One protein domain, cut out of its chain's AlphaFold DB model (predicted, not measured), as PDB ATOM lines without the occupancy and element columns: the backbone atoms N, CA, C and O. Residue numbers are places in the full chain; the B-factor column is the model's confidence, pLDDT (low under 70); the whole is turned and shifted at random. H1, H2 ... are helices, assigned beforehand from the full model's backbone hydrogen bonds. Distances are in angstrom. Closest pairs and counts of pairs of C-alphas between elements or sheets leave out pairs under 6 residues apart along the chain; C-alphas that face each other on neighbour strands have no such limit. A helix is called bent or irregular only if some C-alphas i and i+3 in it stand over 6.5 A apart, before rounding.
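AT A GLANCE: This is residues 474 to 530 of the 530 residues of the protein "Hypothetical protein" of Polarella glacialis (UniProt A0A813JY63). One long straight helix, H1, is followed by a tight turn and a shorter helix, H2, that folds back side by side with it, loosely; residues 474 to 492 of H1 stick out free and make much of the length. The printed part has 57 residues, with two named helices in the order H1, H2 and no named strand: all helix. It is extended, with a radius of gyration of the C-alphas of 17.1 A, a rod spanning 57 by 18 by 7 A.

HOW THE PARTS SIT: H1, residues 474 to 510, and H2, residues 515 to 529, are close but not clearly touching; their closest C-alphas, those of Val 497 and Ile 526, are 7.8 A apart. They run opposite ways at a shallow tilt of 0 degrees. In H1 every O i to N i+4 pair is within hydrogen-bond range; in H2, 7 of 11 are.

IN THESE COORDINATES: H1 is 54.2 A long, from C-alpha 474 at (-57.113, -17.243, 8.842). H2 is 20.5 A long, ending with C-alpha 529 at (-30.223, -10.238, 26.633); it is neither bent nor irregular, but only just: C-alphas 518 and 521 are 6.4 A apart.

THE WHOLE: The farthest C-alphas, those of His 474 and Glu 512, are 57.5 A apart. The printed part has no cut. Model confidence is low, under 70, at residue 474 and residues 511 to 530.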
ATOM      1  N   HIS A 474     -57.434 -18.527   8.198       69.56
ATOM      2  CA  HIS A 474     -57.113 -17.243   8.842       69.56
ATOM      3  C   HIS A 474     -56.200 -17.425  10.060       69.56
ATOM      4  O   HIS A 474     -55.377 -16.564  10.359       69.56
ATOM      5  N   SER A 475     -56.321 -18.557  10.760       79.56
ATOM      6  CA  SER A 475     -55.434 -18.865  11.886       79.56
ATOM      7  C   SER A 475     -54.017 -19.220  11.428       79.56
ATOM      8  O   SER A 475     -53.054 -18.859  12.102       79.56
ATOM      9  N   GLU A 476     -53.872 -19.844  10.255       84.75
ATOM     10  CA  GLU A 476     -52.566 -20.163   9.670       84.75
ATOM     11  C   GLU A 476     -51.837 -18.912   9.165       84.75
ATOM     12  O   GLU A 476     -50.634 -18.777   9.388       84.75
ATOM     13  N   GLU A 477     -52.547 -17.959   8.552       88.38
ATOM     14  CA  GLU A 477     -51.952 -16.682   8.130       88.38
ATOM     15  C   GLU A 477     -51.488 -15.833   9.318       88.38
ATOM     16  O   GLU A 477     -50.392 -15.272   9.276       88.38
ATOM     17  N   VAL A 478     -52.269 -15.784  10.404       91.12
ATOM     18  CA  VAL A 478     -51.886 -15.061  11.628       91.12
ATOM     19  C   VAL A 478     -50.675 -15.713  12.296       91.12
ATOM     20  O   VAL A 478     -49.734 -15.014  12.662       91.12
ATOM     21  N   LEU A 479     -50.649 -17.046  12.401       90.44
ATOM     22  CA  LEU A 479     -49.492 -17.769  12.940       90.44
ATOM     23  C   LEU A 479     -48.243 -17.559  12.081       90.44
ATOM     24  O   LEU A 479     -47.153 -17.373  12.614       90.44
ATOM     25  N   LYS A 480     -48.389 -17.554  10.753       93.94
ATOM     26  CA  LYS A 480     -47.272 -17.306   9.842       93.94
ATOM     27  C   LYS A 480     -46.727 -15.882   9.985       93.94
ATOM     28  O   LYS A 480     -45.514 -15.720  10.065       93.94
ATOM     29  N   ALA A 481     -47.602 -14.880  10.059       94.00
ATOM     30  CA  ALA A 481     -47.202 -13.491  10.268       94.00
ATOM     31  C   ALA A 481     -46.502 -13.292  11.624       94.00
ATOM     32  O   ALA A 481     -45.516 -12.564  11.709       94.00
ATOM     33  N   GLU A 482     -46.965 -13.978  12.672       92.38
ATOM     34  CA  GLU A 482     -46.337 -13.926  13.993       92.38
ATOM     35  C   GLU A 482     -44.954 -14.594  13.996       92.38
ATOM     36  O   GLU A 482     -44.001 -14.041  14.540       92.38
ATOM     37  N   VAL A 483     -44.797 -15.738  13.322       95.19
ATOM     38  CA  VAL A 483     -43.487 -16.391  13.165       95.19
ATOM     39  C   VAL A 483     -42.519 -15.513  12.368       95.19
ATOM     40  O   VAL A 483     -41.353 -15.399  12.742       95.19
ATOM     41  N   GLU A 484     -42.980 -14.860  11.298       95.19
ATOM     42  CA  GLU A 484     -42.164 -13.909  10.529       95.19
ATOM     43  C   GLU A 484     -41.735 -12.716  11.397       95.19
ATOM     44  O   GLU A 484     -40.553 -12.370  11.421       95.19
ATOM     45  N   ARG A 485     -42.647 -12.162  12.206       94.50
ATOM     46  CA  ARG A 485     -42.336 -11.086  13.155       94.50
ATOM     47  C   ARG A 485     -41.304 -11.516  14.200       94.50
ATOM     48  O   ARG A 485     -40.341 -10.792  14.450       94.50
ATOM     49  N   GLN A 486     -41.464 -12.693  14.802       93.88
ATOM     50  CA  GLN A 486     -40.502 -13.220  15.777       93.88
ATOM     51  C   GLN A 486     -39.131 -13.465  15.137       93.88
ATOM     52  O   GLN A 486     -38.096 -13.168  15.735       93.88
ATOM     53  N   GLN A 487     -39.109 -13.937  13.891       96.25
ATOM     54  CA  GLN A 487     -37.877 -14.146  13.141       96.25
ATOM     55  C   GLN A 487     -37.133 -12.830  12.856       96.25
ATOM     56  O   GLN A 487     -35.901 -12.817  12.918       96.25
ATOM     57  N   GLU A 488     -37.849 -11.736  12.577       95.25
ATOM     58  CA  GLU A 488     -37.269 -10.395  12.426       95.25
ATOM     59  C   GLU A 488     -36.669  -9.879  13.739       95.25
ATOM     60  O   GLU A 488     -35.541  -9.381  13.742       95.25
ATOM     61  N   VAL A 489     -37.373 -10.061  14.863       94.38
ATOM     62  CA  VAL A 489     -36.872  -9.680  16.195       94.38
ATOM     63  C   VAL A 489     -35.583 -10.432  16.527       94.38
ATOM     64  O   VAL A 489     -34.598  -9.816  16.930       94.38
ATOM     65  N   ILE A 490     -35.542 -11.747  16.287       92.50
ATOM     66  CA  ILE A 490     -34.339 -12.564  16.510       92.50
ATOM     67  C   ILE A 490     -33.173 -12.077  15.640       92.50
ATOM     68  O   ILE A 490     -32.046 -11.973  16.125       92.50
ATOM     69  N   GLN A 491     -33.418 -11.755  14.366       95.56
ATOM     70  CA  GLN A 491     -32.365 -11.251  13.478       95.56
ATOM     71  C   GLN A 491     -31.834  -9.885  13.920       95.56
ATOM     72  O   GLN A 491     -30.629  -9.640  13.827       95.56
ATOM     73  N   GLU A 492     -32.698  -8.995  14.411       92.69
ATOM     74  CA  GLU A 492     -32.243  -7.700  14.911       92.69
ATOM     75  C   GLU A 492     -31.467  -7.843  16.224       92.69
ATOM     76  O   GLU A 492     -30.411  -7.226  16.361       92.69
ATOM     77  N   LEU A 493     -31.893  -8.724  17.134       92.75
ATOM     78  CA  LEU A 493     -31.130  -9.049  18.344       92.75
ATOM     79  C   LEU A 493     -29.743  -9.607  18.000       92.75
ATOM     80  O   LEU A 493     -28.739  -9.135  18.528       92.75
ATOM     81  N   GLN A 494     -29.651 -10.533  17.043       93.75
ATOM     82  CA  GLN A 494     -28.363 -11.048  16.560       93.75
ATOM     83  C   GLN A 494     -27.486  -9.943  15.957       93.75
ATOM     84  O   GLN A 494     -26.281  -9.897  16.210       93.75
ATOM     85  N   ARG A 495     -28.077  -9.015  15.192       94.81
ATOM     86  CA  ARG A 495     -27.356  -7.861  14.638       94.81
ATOM     87  C   ARG A 495     -26.849  -6.929  15.742       94.81
ATOM     88  O   ARG A 495     -25.774  -6.350  15.592       94.81
ATOM     89  N   GLN A 496     -27.598  -6.760  16.826       91.69
ATOM     90  CA  GLN A 496     -27.178  -5.948  17.969       91.69
ATOM     91  C   GLN A 496     -26.050  -6.613  18.759       91.69
ATOM     92  O   GLN A 496     -25.062  -5.945  19.061       91.69
ATOM     93  N   VAL A 497     -26.131  -7.926  19.001       91.62
ATOM     94  CA  VAL A 497     -25.049  -8.697  19.638       91.62
ATOM     95  C   VAL A 497     -23.762  -8.596  18.819       91.62
ATOM     96  O   VAL A 497     -22.723  -8.244  19.369       91.62
ATOM     97  N   ALA A 498     -23.833  -8.771  17.496       92.38
ATOM     98  CA  ALA A 498     -22.664  -8.633  16.625       92.38
ATOM     99  C   ALA A 498     -22.034  -7.226  16.689       92.38
ATOM    100  O   ALA A 498     -20.811  -7.087  16.696       92.38
ATOM    101  N   ARG A 499     -22.854  -6.167  16.779       92.88
ATOM    102  CA  ARG A 499     -22.362  -4.789  16.955       92.88
ATOM    103  C   ARG A 499     -21.694  -4.586  18.317       92.88
ATOM    104  O   ARG A 499     -20.663  -3.917  18.387       92.88
ATOM    105  N   ALA A 500     -22.251  -5.163  19.380       87.19
ATOM    106  CA  ALA A 500     -21.668  -5.104  20.716       87.19
ATOM    107  C   ALA A 500     -20.326  -5.850  20.781       87.19
ATOM    108  O   ALA A 500     -19.351  -5.321  21.314       87.19
ATOM    109  N   GLU A 501     -20.233  -7.034  20.173       89.50
ATOM    110  CA  GLU A 501     -18.982  -7.790  20.064       89.50
ATOM    111  C   GLU A 501     -17.911  -7.018  19.286       89.50
ATOM    112  O   GLU A 501     -16.754  -6.956  19.712       89.50
ATOM    113  N   GLU A 502     -18.283  -6.374  18.175       90.81
ATOM    114  CA  GLU A 502     -17.354  -5.539  17.413       90.81
ATOM    115  C   GLU A 502     -16.863  -4.342  18.241       90.81
ATOM    116  O   GLU A 502     -15.669  -4.030  18.218       90.81
ATOM    117  N   ALA A 503     -17.748  -3.700  19.010       85.00
ATOM    118  CA  ALA A 503     -17.389  -2.600  19.902       85.00
ATOM    119  C   ALA A 503     -16.408  -3.054  20.996       85.00
ATOM    120  O   ALA A 503     -15.380  -2.405  21.201       85.00
ATOM    121  N   VAL A 504     -16.655  -4.207  21.630       84.06
ATOM    122  CA  VAL A 504     -15.745  -4.800  22.627       84.06
ATOM    123  C   VAL A 504     -14.394  -5.141  22.001       84.06
ATOM    124  O   VAL A 504     -13.347  -4.832  22.568       84.06
ATOM    125  N   HIS A 505     -14.385  -5.729  20.806       85.94
ATOM    126  CA  HIS A 505     -13.149  -6.069  20.110       85.94
ATOM    127  C   HIS A 505     -12.365  -4.821  19.670       85.94
ATOM    128  O   HIS A 505     -11.133  -4.807  19.727       85.94
ATOM    129  N   ARG A 506     -13.058  -3.745  19.275       86.00
ATOM    130  CA  ARG A 506     -12.447  -2.448  18.952       86.00
ATOM    131  C   ARG A 506     -11.850  -1.788  20.197       86.00
ATOM    132  O   ARG A 506     -10.707  -1.345  20.135       86.00
ATOM    133  N   ALA A 507     -12.561  -1.809  21.324       80.56
ATOM    134  CA  ALA A 507     -12.062  -1.322  22.612       80.56
ATOM    135  C   ALA A 507     -10.857  -2.141  23.111       80.56
ATOM    136  O   ALA A 507      -9.867  -1.578  23.577       80.56
ATOM    137  N   GLY A 508     -10.881  -3.466  22.929       83.19
ATOM    138  CA  GLY A 508      -9.756  -4.348  23.249       83.19
ATOM    139  C   GLY A 508      -8.512  -4.084  22.391       83.19
ATOM    140  O   GLY A 508      -7.393  -4.184  22.887       83.19
ATOM    141  N   LYS A 509      -8.690  -3.698  21.119       78.69
ATOM    142  CA  LYS A 509      -7.592  -3.310  20.214       78.69
ATOM    143  C   LYS A 509      -7.046  -1.907  20.468       78.69
ATOM    144  O   LYS A 509      -5.873  -1.681  20.187       78.69
ATOM    145  N   ALA A 510      -7.867  -0.993  20.987       76.38
ATOM    146  CA  ALA A 510      -7.444   0.356  21.368       76.38
ATOM    147  C   ALA A 510      -6.506   0.367  22.588       76.38
ATOM    148  O   ALA A 510      -5.839   1.362  22.835       76.38
ATOM    149  N   GLY A 511      -6.381  -0.765  23.289       65.31
ATOM    150  CA  GLY A 511      -5.179  -1.066  24.053       65.31
ATOM    151  C   GLY A 511      -4.957  -0.218  25.298       65.31
ATOM    152  O   GLY A 511      -3.811   0.103  25.550       65.31
ATOM    153  N   GLU A 512      -5.981   0.106  26.098       50.25
ATOM    154  CA  GLU A 512      -5.736   0.591  27.473       50.25
ATOM    155  C   GLU A 512      -6.941   0.557  28.425       50.25
ATOM    156  O   GLU A 512      -6.988   1.287  29.410       50.25
ATOM    157  N   ILE A 513      -7.914  -0.331  28.212       52.31
ATOM    158  CA  ILE A 513      -8.972  -0.541  29.208       52.31
ATOM    159  C   ILE A 513      -8.748  -1.903  29.840       52.31
ATOM    160  O   ILE A 513      -8.888  -2.942  29.196       52.31
ATOM    161  N   SER A 514      -8.364  -1.904  31.120       53.50
ATOM    162  CA  SER A 514      -8.280  -3.124  31.919       53.50
ATOM    163  C   SER A 514      -9.577  -3.910  31.730       53.50
ATOM    164  O   SER A 514     -10.652  -3.406  32.066       53.50
ATOM    165  N   TRP A 515      -9.481  -5.136  31.214       52.31
ATOM    166  CA  TRP A 515     -10.621  -6.022  30.955       52.31
ATOM    167  C   TRP A 515     -11.579  -6.133  32.155       52.31
ATOM    168  O   TRP A 515     -12.774  -6.326  31.980       52.31
ATOM    169  N   GLN A 516     -11.087  -5.909  33.376       50.66
ATOM    170  CA  GLN A 516     -11.876  -5.904  34.609       50.66
ATOM    171  C   GLN A 516     -12.885  -4.747  34.740       50.66
ATOM    172  O   GLN A 516     -13.865  -4.896  35.463       50.66
ATOM    173  N   ARG A 517     -12.687  -3.611  34.054       49.66
ATOM    174  CA  ARG A 517     -13.581  -2.440  34.151       49.66
ATOM    175  C   ARG A 517     -14.635  -2.399  33.040       49.66
ATOM    176  O   ARG A 517     -15.758  -1.988  33.302       49.66
ATOM    177  N   ALA A 518     -14.299  -2.895  31.847       49.97
ATOM    178  CA  ALA A 518     -15.218  -2.981  30.705       49.97
ATOM    179  C   ALA A 518     -16.053  -4.278  30.673       49.97
ATOM    180  O   ALA A 518     -17.135  -4.292  30.090       49.97
ATOM    181  N   ALA A 519     -15.595  -5.364  31.311       49.53
ATOM    182  CA  ALA A 519     -16.342  -6.626  31.326       49.53
ATOM    183  C   ALA A 519     -17.572  -6.596  32.245       49.53
ATOM    184  O   ALA A 519     -18.540  -7.291  31.965       49.53
ATOM    185  N   ALA A 520     -17.576  -5.794  33.315       52.19
ATOM    186  CA  ALA A 520     -18.664  -5.813  34.296       52.19
ATOM    187  C   ALA A 520     -20.022  -5.293  33.762       52.19
ATOM    188  O   ALA A 520     -21.045  -5.894  34.100       52.19
ATOM    189  N   PRO A 521     -20.086  -4.236  32.925       52.12
ATOM    190  CA  PRO A 521     -21.341  -3.810  32.304       52.12
ATOM    191  C   PRO A 521     -21.693  -4.658  31.075       52.12
ATOM    192  O   PRO A 521     -22.834  -5.085  30.932       52.12
ATOM    193  N   GLY A 522     -20.710  -4.954  30.214       48.53
ATOM    194  CA  GLY A 522     -20.935  -5.690  28.967       48.53
ATOM    195  C   GLY A 522     -21.370  -7.139  29.187       48.53
ATOM    196  O   GLY A 522     -22.270  -7.616  28.503       48.53
ATOM    197  N   SER A 523     -20.808  -7.830  30.188       52.56
ATOM    198  CA  SER A 523     -21.236  -9.196  30.506       52.56
ATOM    199  C   SER A 523     -22.635  -9.226  31.110       52.56
ATOM    200  O   SER A 523     -23.374 -10.164  30.840       52.56
ATOM    201  N   ARG A 524     -23.025  -8.216  31.903       53.44
ATOM    202  CA  ARG A 524     -24.386  -8.118  32.450       53.44
ATOM    203  C   ARG A 524     -25.415  -7.892  31.354       53.44
ATOM    204  O   ARG A 524     -26.399  -8.609  31.334       53.44
ATOM    205  N   ILE A 525     -25.147  -6.984  30.419       55.19
ATOM    206  CA  ILE A 525     -26.067  -6.695  29.313       55.19
ATOM    207  C   ILE A 525     -26.236  -7.924  28.416       55.19
ATOM    208  O   ILE A 525     -27.357  -8.270  28.079       55.19
ATOM    209  N   ILE A 526     -25.150  -8.634  28.091       54.56
ATOM    210  CA  ILE A 526     -25.235  -9.871  27.298       54.56
ATOM    211  C   ILE A 526     -25.961 -10.982  28.075       54.56
ATOM    212  O   ILE A 526     -26.721 -11.729  27.477       54.56
ATOM    213  N   THR A 527     -25.780 -11.073  29.396       52.06
ATOM    214  CA  THR A 527     -26.486 -12.068  30.232       52.06
ATOM    215  C   THR A 527     -27.962 -11.719  30.450       52.06
ATOM    216  O   THR A 527     -28.753 -12.620  30.673       52.06
ATOM    217  N   GLU A 528     -28.345 -10.441  30.409       48.00
ATOM    218  CA  GLU A 528     -29.752 -10.012  30.472       48.00
ATOM    219  C   GLU A 528     -30.459 -10.092  29.106       48.00
ATOM    220  O   GLU A 528     -31.685 -10.147  29.062       48.00
ATOM    221  N   LEU A 529     -29.705 -10.092  28.000       47.31
ATOM    222  CA  LEU A 529     -30.223 -10.238  26.633       47.31
ATOM    223  C   LEU A 529     -30.396 -11.696  26.180       47.31
ATOM    224  O   LEU A 529     -31.210 -11.945  25.290       47.31
ATOM    225  N   VAL A 530     -29.599 -12.621  26.726       47.94
ATOM    226  CA  VAL A 530     -29.694 -14.079  26.504       47.94
ATOM    227  C   VAL A 530     -30.728 -14.670  27.446       47.94
ATOM    228  O   VAL A 530     -31.554 -15.472  26.956       47.94
TER     229      VAL A 530